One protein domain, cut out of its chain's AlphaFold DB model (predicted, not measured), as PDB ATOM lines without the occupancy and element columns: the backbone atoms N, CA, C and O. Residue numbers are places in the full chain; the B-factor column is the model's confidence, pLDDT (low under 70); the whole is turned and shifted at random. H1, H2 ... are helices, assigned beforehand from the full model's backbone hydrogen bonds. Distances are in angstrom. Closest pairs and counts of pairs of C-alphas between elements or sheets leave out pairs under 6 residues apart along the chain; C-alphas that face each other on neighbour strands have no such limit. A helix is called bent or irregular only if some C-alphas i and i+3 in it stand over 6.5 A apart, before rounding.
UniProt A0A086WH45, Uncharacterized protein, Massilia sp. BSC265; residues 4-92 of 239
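This is residues 4 to 92 of the 239 residues of an uncharacterized protein of Massilia sp. BSC265 (UniProt A0A086WH45). Four helices pack at wide angles: the longest, H3, runs slantwise through the domain, H2 and H4 each pack across its middle stretch, residues 50 to 57 for H2 and 52 to 56 for H4, and the end of H2 meets H4. H1 folds back on H2 as a helical hairpin and reaches the last residues of H3, while H4 stays apart from H1. The printed part has 89 residues with four named helices, H1, H2, H3 and H4 in that order along the chain, and no named strand; the class is all helix. The whole is compact, with a radius of gyration of the C-alphas of 12.5 A. Its C-alphas span 36 by 24 by 20 A, only just elongated.

H3, residues 46 to 65, is 26.4 A long from C-alpha 46 at (141.597, 86.111, 91.848) to C-alpha 65 at (143.913, 91.435, 117.587). It is only just irregular: C-alphas 60 and 63 are 6.51 A apart. H2, residues 20 to 34, measures 20.7 A; it is neither bent nor irregular, but only just, with C-alphas 29 and 32 6.3 A apart. H1, residues 4 to 17, measures 19.3 A and begins with C-alpha 4 at (134.268, 76.954, 111.292). It is irregular, with C-alphas 12 and 15 7.2 A apart. H4, residues 78 to 92, measures 21.2 A and ends with C-alpha 92 at (135.568, 104.624, 99.322).

H2 and H3 are the hubs, touching three helices each. H3 touches H2 with residues 50 to 57 alone, at a steep tilt of 47 degrees, opposite ways; the closest C-alphas, of Val 31 and Val 53, are 6.7 A apart. H3 touches H4 with residues 52 to 56 alone, about perpendicular at 73 degrees, only just past steep; the closest C-alphas, of Phe 56 and Phe 83, are 6.7 A apart. H1 touches H3 with residues 11 to 15 alone, the same way at a steep tilt of 46 degrees; the closest C-alphas, of Ala 15 and Ala 65, are 4.9 A apart. The hairpin of H1 and H2 runs opposite ways at a steep tilt of 44 degrees, and its closest C-alphas, of Ile 7 and Phe 26, are 6.3 A apart. H2 touches H4 with residues 33 to 34 alone, about perpendicular at 75 degrees; the closest C-alphas, of Leu 34 and His 80, are 5.9 A apart. H1 and H4 are apart. In H4 every O i to N i+4 pair is within hydrogen-bond range; H1 has 8 of 10, H2 9 of 11 and H3 12 of 16.

The two C-alphas farthest apart, of Ser 16 and Ala 41, are 36.8 A apart. The printed part has no cut. The link from H1 to H2 is tight; those from H2 to H3, 11 residues, and from H3 to H4, 12 residues, are long. The mean pLDDT of the printed part is 82.8; residues 66 to 71, 74 and 81 are under 70.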
ATOM      1  N   GLN A   4     134.951  75.738 110.844       77.12
ATOM      2  CA  GLN A   4     134.268  76.954 111.292       77.12
ATOM      3  C   GLN A   4     134.395  77.175 112.802       77.12
ATOM      4  O   GLN A   4     134.640  78.301 113.226       77.12
ATOM      5  N   ASP A   5     134.294  76.109 113.599       83.56
ATOM      6  CA  ASP A   5     134.468  76.186 115.055       83.56
ATOM      7  C   ASP A   5     135.900  76.609 115.396       83.56
ATOM      8  O   ASP A   5     136.103  77.458 116.258       83.56
ATOM      9  N   LYS A   6     136.893  76.085 114.660       92.38
ATOM     10  CA  LYS A   6     138.303  76.490 114.784       92.38
ATOM     11  C   LYS A   6     138.515  77.964 114.451       92.38
ATOM     12  O   LYS A   6     139.240  78.650 115.161       92.38
ATOM     13  N   ILE A   7     137.885  78.468 113.388       90.94
ATOM     14  CA  ILE A   7     137.951  79.892 113.024       90.94
ATOM     15  C   ILE A   7     137.378  80.767 114.146       90.94
ATOM     16  O   ILE A   7     137.976  81.780 114.496       90.94
ATOM     17  N   VAL A   8     136.237  80.371 114.716       87.25
ATOM     18  CA  VAL A   8     135.607  81.072 115.844       87.25
ATOM     19  C   VAL A   8     136.502  81.043 117.081       87.25
ATOM     20  O   VAL A   8     136.724  82.078 117.709       87.25
ATOM     21  N   GLU A   9     137.058  79.879 117.405       92.06
ATOM     22  CA  GLU A   9     137.973  79.703 118.527       92.06
ATOM     23  C   GLU A   9     139.219  80.589 118.379       92.06
ATOM     24  O   GLU A   9     139.529  81.374 119.279       92.06
ATOM     25  N   PHE A  10     139.901  80.519 117.232       93.62
ATOM     26  CA  PHE A  10     141.090  81.323 116.960       93.62
ATOM     27  C   PHE A  10     140.779  82.812 116.956       93.62
ATOM     28  O   PHE A  10     141.526  83.580 117.559       93.62
ATOM     29  N   TRP A  11     139.656  83.235 116.368       89.94
ATOM     30  CA  TRP A  11     139.233  84.626 116.459       89.94
ATOM     31  C   TRP A  11     139.102  85.052 117.918       89.94
ATOM     32  O   TRP A  11     139.715  86.033 118.322       89.94
ATOM     33  N   ASN A  12     138.364  84.312 118.740       88.19
ATOM     34  CA  ASN A  12     138.109  84.699 120.129       88.19
ATOM     35  C   ASN A  12     139.369  84.667 121.009       88.19
ATOM     36  O   ASN A  12     139.460  85.431 121.968       88.19
ATOM     37  N   ARG A  13     140.360  83.841 120.659       89.81
ATOM     38  CA  ARG A  13     141.652  83.736 121.357       89.81
ATOM     39  C   ARG A  13     142.753  84.636 120.793       89.81
ATOM     40  O   ARG A  13     143.806  84.759 121.410       89.81
ATOM     41  N   ARG A  14     142.539  85.298 119.653       88.31
ATOM     42  CA  ARG A  14     143.586  86.094 118.981       88.31
ATOM     43  C   ARG A  14     144.199  87.177 119.872       88.31
ATOM     44  O   ARG A  14     145.393  87.430 119.781       88.31
ATOM     45  N   ALA A  15     143.395  87.766 120.760       80.44
ATOM     46  CA  ALA A  15     143.823  88.800 121.701       80.44
ATOM     47  C   ALA A  15     144.646  88.249 122.880       80.44
ATOM     48  O   ALA A  15     145.512  88.945 123.401       80.44
ATOM     49  N   SER A  16     144.375  87.010 123.306       76.56
ATOM     50  CA  SER A  16     145.063  86.354 124.425       76.56
ATOM     51  C   SER A  16     146.341  85.616 124.008       76.56
ATOM     52  O   SER A  16     147.043  85.091 124.871       76.56
ATOM     53  N   GLY A  17     146.673  85.639 122.712       77.44
ATOM     54  CA  GLY A  17     147.937  85.165 122.154       77.44
ATOM     55  C   GLY A  17     147.817  83.776 121.536       77.44
ATOM     56  O   GLY A  17     147.928  82.765 122.226       77.44
ATOM     57  N   LEU A  18     147.622  83.729 120.217       88.62
ATOM     58  CA  LEU A  18     147.862  82.518 119.429       88.62
ATOM     59  C   LEU A  18     149.368  82.357 119.187       88.62
ATOM     60  O   LEU A  18     150.080  83.347 118.995       88.62
ATOM     61  N   ASN A  19     149.850  81.117 119.170       90.94
ATOM     62  CA  ASN A  19     151.223  80.818 118.759       90.94
ATOM     63  C   ASN A  19     151.377  80.826 117.223       90.94
ATOM     64  O   ASN A  19     150.398  80.902 116.483       90.94
ATOM     65  N   GLU A  20     152.614  80.748 116.725       91.12
ATOM     66  CA  GLU A  20     152.924  80.809 115.285       91.12
ATOM     67  C   GLU A  20     152.201  79.727 114.458       91.12
ATOM     68  O   GLU A  20     151.651  80.003 113.387       91.12
ATOM     69  N   THR A  21     152.138  78.500 114.977       93.69
ATOM     70  CA  THR A  21     151.438  77.384 114.328       93.69
ATOM     71  C   THR A  21     149.931  77.632 114.274       93.69
ATOM     72  O   THR A  21     149.299  77.391 113.247       93.69
ATOM     73  N   GLU A  22     149.348  78.149 115.357       94.12
ATOM     74  CA  GLU A  22     147.928  78.505 115.421       94.12
ATOM     75  C   GLU A  22     147.589  79.655 114.467       94.12
ATOM     76  O   GLU A  22     146.569  79.597 113.785       94.12
ATOM     77  N   TRP A  23     148.457  80.663 114.345       94.12
ATOM     78  CA  TRP A  23     148.291  81.742 113.370       94.12
ATOM     79  C   TRP A  23     148.337  81.241 111.930       94.12
ATOM     80  O   TRP A  23     147.512  81.641 111.105       94.12
ATOM     81  N   THR A  24     149.266  80.332 111.641       94.19
ATOM     82  CA  THR A  24     149.388  79.699 110.324       94.19
ATOM     83  C   THR A  24     148.130  78.902 109.986       94.19
ATOM     84  O   THR A  24     147.579  79.034 108.890       94.19
ATOM     85  N   GLU A  25     147.629  78.113 110.936       94.94
ATOM     86  CA  GLU A  25     146.403  77.337 110.754       94.94
ATOM     87  C   GLU A  25     145.177  78.249 110.618       94.94
ATOM     88  O   GLU A  25     144.327  78.016 109.756       94.94
ATOM     89  N   PHE A  26     145.100  79.330 111.397       94.94
ATOM     90  CA  PHE A  26     144.017  80.301 111.290       94.94
ATOM     91  C   PHE A  26     143.981  80.938 109.898       94.94
ATOM     92  O   PHE A  26     142.933  80.950 109.250       94.94
ATOM     93  N   TYR A  27     145.129  81.381 109.385       94.69
ATOM     94  CA  TYR A  27     145.236  81.904 108.025       94.69
ATOM     95  C   TYR A  27     144.815  80.858 106.977       94.69
ATOM     96  O   TYR A  27     144.000  81.149 106.096       94.69
ATOM     97  N   ARG A  28     145.288  79.610 107.108       95.06
ATOM     98  CA  ARG A  28     144.957  78.503 106.192       95.06
ATOM     99  C   ARG A  28     143.454  78.218 106.127       95.06
ATOM    100  O   ARG A  28     142.944  77.900 105.054       95.06
ATOM    101  N   LEU A  29     142.754  78.323 107.255       94.06
ATOM    102  CA  LEU A  29     141.302  78.142 107.333       94.06
ATOM    103  C   LEU A  29     140.538  79.367 106.817       94.06
ATOM    104  O   LEU A  29     139.500  79.228 106.165       94.06
ATOM    105  N   LEU A  30     141.056  80.568 107.079       92.31
ATOM    106  CA  LEU A  30     140.365  81.808 106.755       92.31
ATOM    107  C   LEU A  30     140.418  82.147 105.263       92.31
ATOM    108  O   LEU A  30     139.424  82.614 104.706       92.31
ATOM    109  N   VAL A  31     141.540  81.890 104.586       91.25
ATOM    110  CA  VAL A  31     141.698  82.233 103.164       91.25
ATOM    111  C   VAL A  31     140.623  81.575 102.283       91.25
ATOM    112  O   VAL A  31     139.931  82.297 101.562       91.25
ATOM    113  N   PRO A  32     140.387  80.246 102.331       85.19
ATOM    114  CA  PRO A  32     139.341  79.613 101.530       85.19
ATOM    115  C   PRO A  32     137.934  80.108 101.865       85.19
ATOM    116  O   PRO A  32     137.077  80.108 100.980       85.19
ATOM    117  N   LEU A  33     137.691  80.508 103.119       86.38
ATOM    118  CA  LEU A  33     136.434  81.124 103.529       86.38
ATOM    119  C   LEU A  33     136.276  82.474 102.818       86.38
ATOM    120  O   LEU A  33     135.364  82.642 102.014       86.38
ATOM    121  N   LEU A  34     137.210  83.405 103.013       90.31
ATOM    122  CA  LEU A  34     137.093  84.769 102.496       90.31
ATOM    123  C   LEU A  34     137.147  84.860 100.968       90.31
ATOM    124  O   LEU A  34     136.470  85.710 100.388       90.31
ATOM    125  N   MET A  35     137.849  83.950 100.291       86.81
ATOM    126  CA  MET A  35     137.875  83.901  98.823       86.81
ATOM    127  C   MET A  35     136.490  83.655  98.194       86.81
ATOM    128  O   MET A  35     136.266  84.043  97.044       86.81
ATOM    129  N   ARG A  36     135.545  83.061  98.944       83.00
ATOM    130  CA  ARG A  36     134.151  82.820  98.512       83.00
ATOM    131  C   ARG A  36     133.230  84.023  98.730       83.00
ATOM    132  O   ARG A  36     132.071  83.979  98.325       83.00
ATOM    133  N   THR A  37     133.720  85.086  99.368       79.94
ATOM    134  CA  THR A  37     132.942  86.309  99.598       79.94
ATOM    135  C   THR A  37     132.551  86.938  98.266       79.94
ATOM    136  O   THR A  37     133.387  87.101  97.374       79.94
ATOM    137  N   ARG A  38     131.279  87.325  98.128       75.50
ATOM    138  CA  ARG A  38     130.834  88.139  96.993       75.50
ATOM    139  C   ARG A  38     131.312  89.579  97.194       75.50
ATOM    140  O   ARG A  38     130.878  90.247  98.131       75.50
ATOM    141  N   LEU A  39     132.198  90.027  96.309       79.56
ATOM    142  CA  LEU A  39     132.808  91.357  96.307       79.56
ATOM    143  C   LEU A  39     132.430  92.141  95.036       79.56
ATOM    144  O   LEU A  39     131.986  91.521  94.065       79.56
ATOM    145  N   PRO A  40     132.620  93.475  95.034       76.12
ATOM    146  CA  PRO A  40     132.536  94.306  93.833       76.12
ATOM    147  C   PRO A  40     133.414  93.802  92.672       76.12
ATOM    148  O   PRO A  40     134.375  93.049  92.876       76.12
ATOM    149  N   ALA A  41     133.071  94.205  91.445       75.19
ATOM    150  CA  ALA A  41     133.698  93.710  90.215       75.19
ATOM    151  C   ALA A  41     135.202  94.040  90.129       75.19
ATOM    152  O   ALA A  41     135.969  93.302  89.514       75.19
ATOM    153  N   GLU A  42     135.640  95.092  90.812       76.62
ATOM    154  CA  GLU A  42     137.028  95.530  90.957       76.62
ATOM    155  C   GLU A  42     137.918  94.442  91.588       76.62
ATOM    156  O   GLU A  42     139.110  94.350  91.281       76.62
ATOM    157  N   PHE A  43     137.321  93.568  92.409       82.25
ATOM    158  CA  PHE A  43     137.959  92.416  93.054       82.25
ATOM    159  C   PHE A  43     137.495  91.073  92.458       82.25
ATOM    160  O   PHE A  43     137.517  90.033  93.132       82.25
ATOM    161  N   ALA A  44     137.017  91.074  91.208       72.56
ATOM    162  CA  ALA A  44     136.695  89.848  90.477       72.56
ATOM    163  C   ALA A  44     137.953  89.035  90.136       72.56
ATOM    164  O   ALA A  44     137.889  87.808  90.083       72.56
ATOM    165  N   ASP A  45     139.093  89.711  89.957       83.44
ATOM    166  CA  ASP A  45     140.383  89.064  89.738       83.44
ATOM    167  C   ASP A  45     140.842  88.282  90.982       83.44
ATOM    168  O   ASP A  45     140.841  88.787  92.110       83.44
ATOM    169  N   GLY A  46     141.240  87.027  90.769       76.38
ATOM    170  CA  GLY A  46     141.597  86.111  91.848       76.38
ATOM    171  C   GLY A  46     142.894  86.476  92.574       76.38
ATOM    172  O   GLY A  46     143.004  86.186  93.768       76.38
ATOM    173  N   ALA A  47     143.855  87.109  91.894       81.06
ATOM    174  CA  ALA A  47     145.100  87.558  92.509       81.06
ATOM    175  C   ALA A  47     144.844  88.797  93.372       81.06
ATOM    176  O   ALA A  47     145.121  88.763  94.568       81.06
ATOM    177  N   LYS A  48     144.155  89.809  92.829       84.00
ATOM    178  CA  LYS A  48     143.742  91.001  93.591       84.00
ATOM    179  C   LYS A  48     142.911  90.649  94.819       84.00
ATOM    180  O   LYS A  48     143.081  91.237  95.883       84.00
ATOM    181  N   ARG A  49     142.010  89.669  94.697       87.69
ATOM    182  CA  ARG A  49     141.220  89.193  95.838       87.69
ATOM    183  C   ARG A  49     142.091  88.535  96.900       87.69
ATOM    184  O   ARG A  49     141.855  88.750  98.084       87.69
ATOM    185  N   ARG A  50     143.073  87.729  96.497       88.62
ATOM    186  CA  ARG A  50     144.005  87.094  97.434       88.62
ATOM    187  C   ARG A  50     144.834  88.140  98.173       88.62
ATOM    188  O   ARG A  50     144.973  88.035  99.387       88.62
ATOM    189  N   ASP A  51     145.304  89.163  97.470       90.25
ATOM    190  CA  ASP A  51     146.032  90.275  98.081       90.25
ATOM    191  C   ASP A  51     145.149  91.020  99.084       90.25
ATOM    192  O   ASP A  51     145.558  91.262 100.216       90.25
ATOM    193  N   LEU A  52     143.889  91.274  98.727       91.69
ATOM    194  CA  LEU A  52     142.915  91.875  99.632       91.69
ATOM    195  C   LEU A  52     142.680  91.025 100.892       91.69
ATOM    196  O   LEU A  52     142.614  91.569 101.993       91.69
ATOM    197  N   VAL A  53     142.578  89.696 100.755       93.25
ATOM    198  CA  VAL A  53     142.479  88.770 101.901       93.25
ATOM    199  C   VAL A  53     143.712  88.873 102.797       93.25
ATOM    200  O   VAL A  53     143.566  88.884 104.018       93.25
ATOM    201  N   ASN A  54     144.909  88.973 102.216       92.44
ATOM    202  CA  ASN A  54     146.154  89.104 102.973       92.44
ATOM    203  C   ASN A  54     146.187  90.400 103.779       92.44
ATOM    204  O   ASN A  54     146.462  90.357 104.976       92.44
ATOM    205  N   ILE A  55     145.839  91.523 103.146       91.56
ATOM    206  CA  ILE A  55     145.781  92.827 103.813       91.56
ATOM    207  C   ILE A  55     144.728  92.791 104.926       91.56
ATOM    208  O   ILE A  55     145.009  93.185 106.053       91.56
ATOM    209  N   PHE A  56     143.541  92.237 104.662       92.56
ATOM    210  CA  PHE A  56     142.509  92.089 105.689       92.56
ATOM    211  C   PHE A  56     142.985  91.245 106.874       92.56
ATOM    212  O   PHE A  56     142.753  91.615 108.025       92.56
ATOM    213  N   PHE A  57     143.644  90.114 106.609       92.69
ATOM    214  CA  PHE A  57     144.172  89.257 107.664       92.69
ATOM    215  C   PHE A  57     145.206  90.002 108.504       92.69
ATOM    216  O   PHE A  57     145.099  90.034 109.727       92.69
ATOM    217  N   GLN A  58     146.173  90.645 107.857       89.31
ATOM    218  CA  GLN A  58     147.215  91.392 108.540       89.31
ATOM    219  C   GLN A  58     146.627  92.536 109.371       89.31
ATOM    220  O   GLN A  58     146.855  92.597 110.577       89.31
ATOM    221  N   ASP A  59     145.812  93.391 108.764       85.19
ATOM    222  CA  ASP A  59     145.339  94.608 109.411       85.19
ATOM    223  C   ASP A  59     144.236  94.318 110.418       85.19
ATOM    224  O   ASP A  59     144.300  94.754 111.565       85.19
ATOM    225  N   LYS A  60     143.186  93.599 110.014       84.88
ATOM    226  CA  LYS A  60     141.964  93.460 110.819       84.88
ATOM    227  C   LYS A  60     141.986  92.250 111.744       84.88
ATOM    228  O   LYS A  60     141.286  92.274 112.756       84.88
ATOM    229  N   VAL A  61     142.767  91.217 111.429       86.75
ATOM    230  CA  VAL A  61     142.798  89.975 112.217       86.75
ATOM    231  C   VAL A  61     144.036  89.903 113.106       86.75
ATOM    232  O   VAL A  61     143.893  89.658 114.300       86.75
ATOM    233  N   PHE A  62     145.223  90.141 112.547       85.62
ATOM    234  CA  PHE A  62     146.499  89.973 113.240       85.62
ATOM    235  C   PHE A  62     146.898  91.216 114.045       85.62
ATOM    236  O   PHE A  62     146.943  91.166 115.271       85.62
ATOM    237  N   LEU A  63     147.131  92.356 113.387       79.50
ATOM    238  CA  LEU A  63     147.620  93.580 114.037       79.50
ATOM    239  C   LEU A  63     146.595  94.177 114.999       79.50
ATOM    240  O   LEU A  63     146.942  94.612 116.095       79.50
ATOM    241  N   ASN A  64     145.318  94.153 114.618       73.62
ATOM    242  CA  ASN A  64     144.248  94.661 115.468       73.62
ATOM    243  C   ASN A  64     143.722  93.636 116.480       73.62
ATOM    244  O   ASN A  64     142.734  93.922 117.144       73.62
ATOM    245  N   ALA A  65     144.358  92.472 116.653       71.00
ATOM    246  CA  ALA A  65     143.913  91.435 117.587       71.00
ATOM    247  C   ALA A  65     143.672  91.947 119.022       71.00
ATOM    248  O   ALA A  65     142.720  91.512 119.664       71.00
ATOM    249  N   ALA A  66     144.498  92.882 119.504       61.47
ATOM    250  CA  ALA A  66     144.434  93.425 120.866       61.47
ATOM    251  C   ALA A  66     143.660  94.754 120.990       61.47
ATOM    252  O   ALA A  66     143.264  95.138 122.088       61.47
ATOM    253  N   THR A  67     143.454  95.471 119.884       60.47
ATOM    254  CA  THR A  67     142.891  96.840 119.847       60.47
ATOM    255  C   THR A  67     141.496  96.902 119.229       60.47
ATOM    256  O   THR A  67     140.799  97.913 119.317       60.47
ATOM    257  N   THR A  68     141.080  95.822 118.575       55.84
ATOM    258  CA  THR A  68     139.798  95.694 117.892       55.84
ATOM    259  C   THR A  68     138.609  95.859 118.841       55.84
ATOM    260  O   THR A  68     138.413  95.067 119.758       55.84
ATOM    261  N   LYS A  69     137.723  96.821 118.537       56.56
ATOM    262  CA  LYS A  69     136.367  96.907 119.118       56.56
ATOM    263  C   LYS A  69     135.458  95.739 118.697       56.56
ATOM    264  O   LYS A  69     134.366  95.597 119.239       56.56
ATOM    265  N   ALA A  70     135.856  94.940 117.700       59.44
ATOM    266  CA  ALA A  70     135.087  93.775 117.277       59.44
ATOM    267  C   ALA A  70     135.105  92.717 118.385       59.44
ATOM    268  O   ALA A  70     136.165  92.173 118.712       59.44
ATOM    269  N   GLY A  71     133.921  92.466 118.945       66.44
ATOM    270  CA  GLY A  71     133.684  91.513 120.019       66.44
ATOM    271  C   GLY A  71     133.903  90.050 119.611       66.44
ATOM    272  O   GLY A  71     134.505  89.759 118.564       66.44
ATOM    273  N   PRO A  72     133.443  89.105 120.446       78.62
ATOM    274  CA  PRO A  72     133.587  87.694 120.141       78.62
ATOM    275  C   PRO A  72     132.859  87.351 118.839       78.62
ATOM    276  O   PRO A  72     131.752  87.818 118.578       78.62
ATOM    277  N   LEU A  73     133.494  86.520 118.020       77.56
ATOM    278  CA  LEU A  73     132.860  85.927 116.855       77.56
ATOM    279  C   LEU A  73     131.985  84.780 117.344       77.56
ATOM    280  O   LEU A  73     132.464  83.895 118.050       77.56
ATOM    281  N   LEU A  74     130.710  84.802 116.970       66.69
ATOM    282  CA  LEU A  74     129.790  83.698 117.243       66.69
ATOM    283  C   LEU A  74     129.867  82.649 116.126       66.69
ATOM    284  O   LEU A  74     129.839  81.451 116.397       66.69
ATOM    285  N   HIS A  75     130.047  83.097 114.876       72.75
ATOM    286  CA  HIS A  75     130.082  82.244 113.688       72.75
ATOM    287  C   HIS A  75     131.131  82.717 112.671       72.75
ATOM    288  O   HIS A  75     131.232  83.907 112.371       72.75
ATOM    289  N   ALA A  76     131.866  81.774 112.070       74.81
ATOM    290  CA  ALA A  76     132.939  82.054 111.108       74.81
ATOM    291  C   ALA A  76     132.487  82.913 109.912       74.81
ATOM    292  O   ALA A  76     133.247  83.738 109.409       74.81
ATOM    293  N   HIS A  77     131.239  82.752 109.465       72.88
ATOM    294  CA  HIS A  77     130.730  83.431 108.275       72.88
ATOM    295  C   HIS A  77     130.548  84.943 108.439       72.88
ATOM    296  O   HIS A  77     130.565  85.639 107.426       72.88
ATOM    297  N   ALA A  78     130.467  85.478 109.663       72.31
ATOM    298  CA  ALA A  78     130.431  86.930 109.870       72.31
ATOM    299  C   ALA A  78     131.702  87.625 109.331       72.31
ATOM    300  O   ALA A  78     131.672  88.796 108.944       72.31
ATOM    301  N   LEU A  79     132.807  86.881 109.182       82.69
ATOM    302  CA  LEU A  79     134.040  87.378 108.569       82.69
ATOM    303  C   LEU A  79     133.875  87.723 107.084       82.69
ATOM    304  O   LEU A  79     134.578  88.604 106.599       82.69
ATOM    305  N   HIS A  80     132.918  87.116 106.372       80.56
ATOM    306  CA  HIS A  80     132.583  87.531 105.007       80.56
ATOM    307  C   HIS A  80     132.097  88.981 104.961       80.56
ATOM    308  O   HIS A  80     132.499  89.738 104.078       80.56
ATOM    309  N   ALA A  81     131.247  89.386 105.907       68.19
ATOM    310  CA  ALA A  81     130.734  90.748 105.957       68.19
ATOM    311  C   ALA A  81     131.810  91.744 106.397       68.19
ATOM    312  O   ALA A  81     131.920  92.814 105.799       68.19
ATOM    313  N   TYR A  82     132.654  91.380 107.367       82.06
ATOM    314  CA  TYR A  82     133.789  92.220 107.771       82.06
ATOM    315  C   TYR A  82     134.751  92.443 106.607       82.06
ATOM    316  O   TYR A  82     135.156  93.573 106.340       82.06
ATOM    317  N   PHE A  83     135.051  91.376 105.869       87.88
ATOM    318  CA  PHE A  83     135.903  91.430 104.693       87.88
ATOM    319  C   PHE A  83     135.281  92.247 103.553       87.88
ATOM    320  O   PHE A  83     135.959  93.060 102.933       87.88
ATOM    321  N   LYS A  84     133.973  92.100 103.307       81.88
ATOM    322  CA  LYS A  84     133.248  92.903 102.311       81.88
ATOM    323  C   LYS A  84     133.243  94.389 102.670       81.88
ATOM    324  O   LYS A  84     133.454  95.213 101.787       81.88
ATOM    325  N   ARG A  85     133.015  94.738 103.940       79.88
ATOM    326  CA  ARG A  85     133.052  96.133 104.402       79.88
ATOM    327  C   ARG A  85     134.449  96.720 104.252       79.88
ATOM    328  O   ARG A  85     134.580  97.771 103.653       79.88
ATOM    329  N   PHE A  86     135.475  95.977 104.659       85.19
ATOM    330  CA  PHE A  86     136.866  96.359 104.433       85.19
ATOM    331  C   PHE A  86     137.174  96.627 102.948       85.19
ATOM    332  O   PHE A  86     137.799  97.628 102.618       85.19
ATOM    333  N   ALA A  87     136.678  95.779 102.043       85.56
ATOM    334  CA  ALA A  87     136.825  95.977 100.602       85.56
ATOM    335  C   ALA A  87     136.127  97.254 100.099       85.56
ATOM    336  O   ALA A  87     136.662  97.954  99.246       85.56
ATOM    337  N   LEU A  88     134.926  97.547 100.608       79.62
ATOM    338  CA  LEU A  88     134.168  98.749 100.253       79.62
ATOM    339  C   LEU A  88     134.803 100.020 100.820       79.62
ATOM    340  O   LEU A  88     134.813 101.036 100.133       79.62
ATOM    341  N   ASP A  89     135.349  99.954 102.034       82.44
ATOM    342  CA  ASP A  89     136.054 101.067 102.666       82.44
ATOM    343  C   ASP A  89     137.282 101.445 101.819       82.44
ATOM    344  O   ASP A  89     137.437 102.607 101.460       82.44
ATOM    345  N   LEU A  90     138.060 100.457 101.354       84.12
ATOM    346  CA  LEU A  90     139.195 100.681 100.445       84.12
ATOM    347  C   LEU A  90     138.806 101.279  99.083       84.12
ATOM    348  O   LEU A  90     139.614 101.967  98.468       84.12
ATOM    349  N   LEU A  91     137.591 101.016  98.593       79.25
ATOM    350  CA  LEU A  91     137.067 101.658  97.378       79.25
ATOM    351  C   LEU A  91     136.514 103.063  97.646       79.25
ATOM    352  O   LEU A  91     136.382 103.856  96.715       79.25
ATOM    353  N   SER A  92     136.147 103.347  98.895       71.00
ATOM    354  CA  SER A  92     135.568 104.624  99.322       71.00
ATOM    355  C   SER A  92     136.634 105.633  99.741       71.00
ATOM    356  O   SER A  92     136.334 106.823  99.812       71.00
TER     357      SER A  92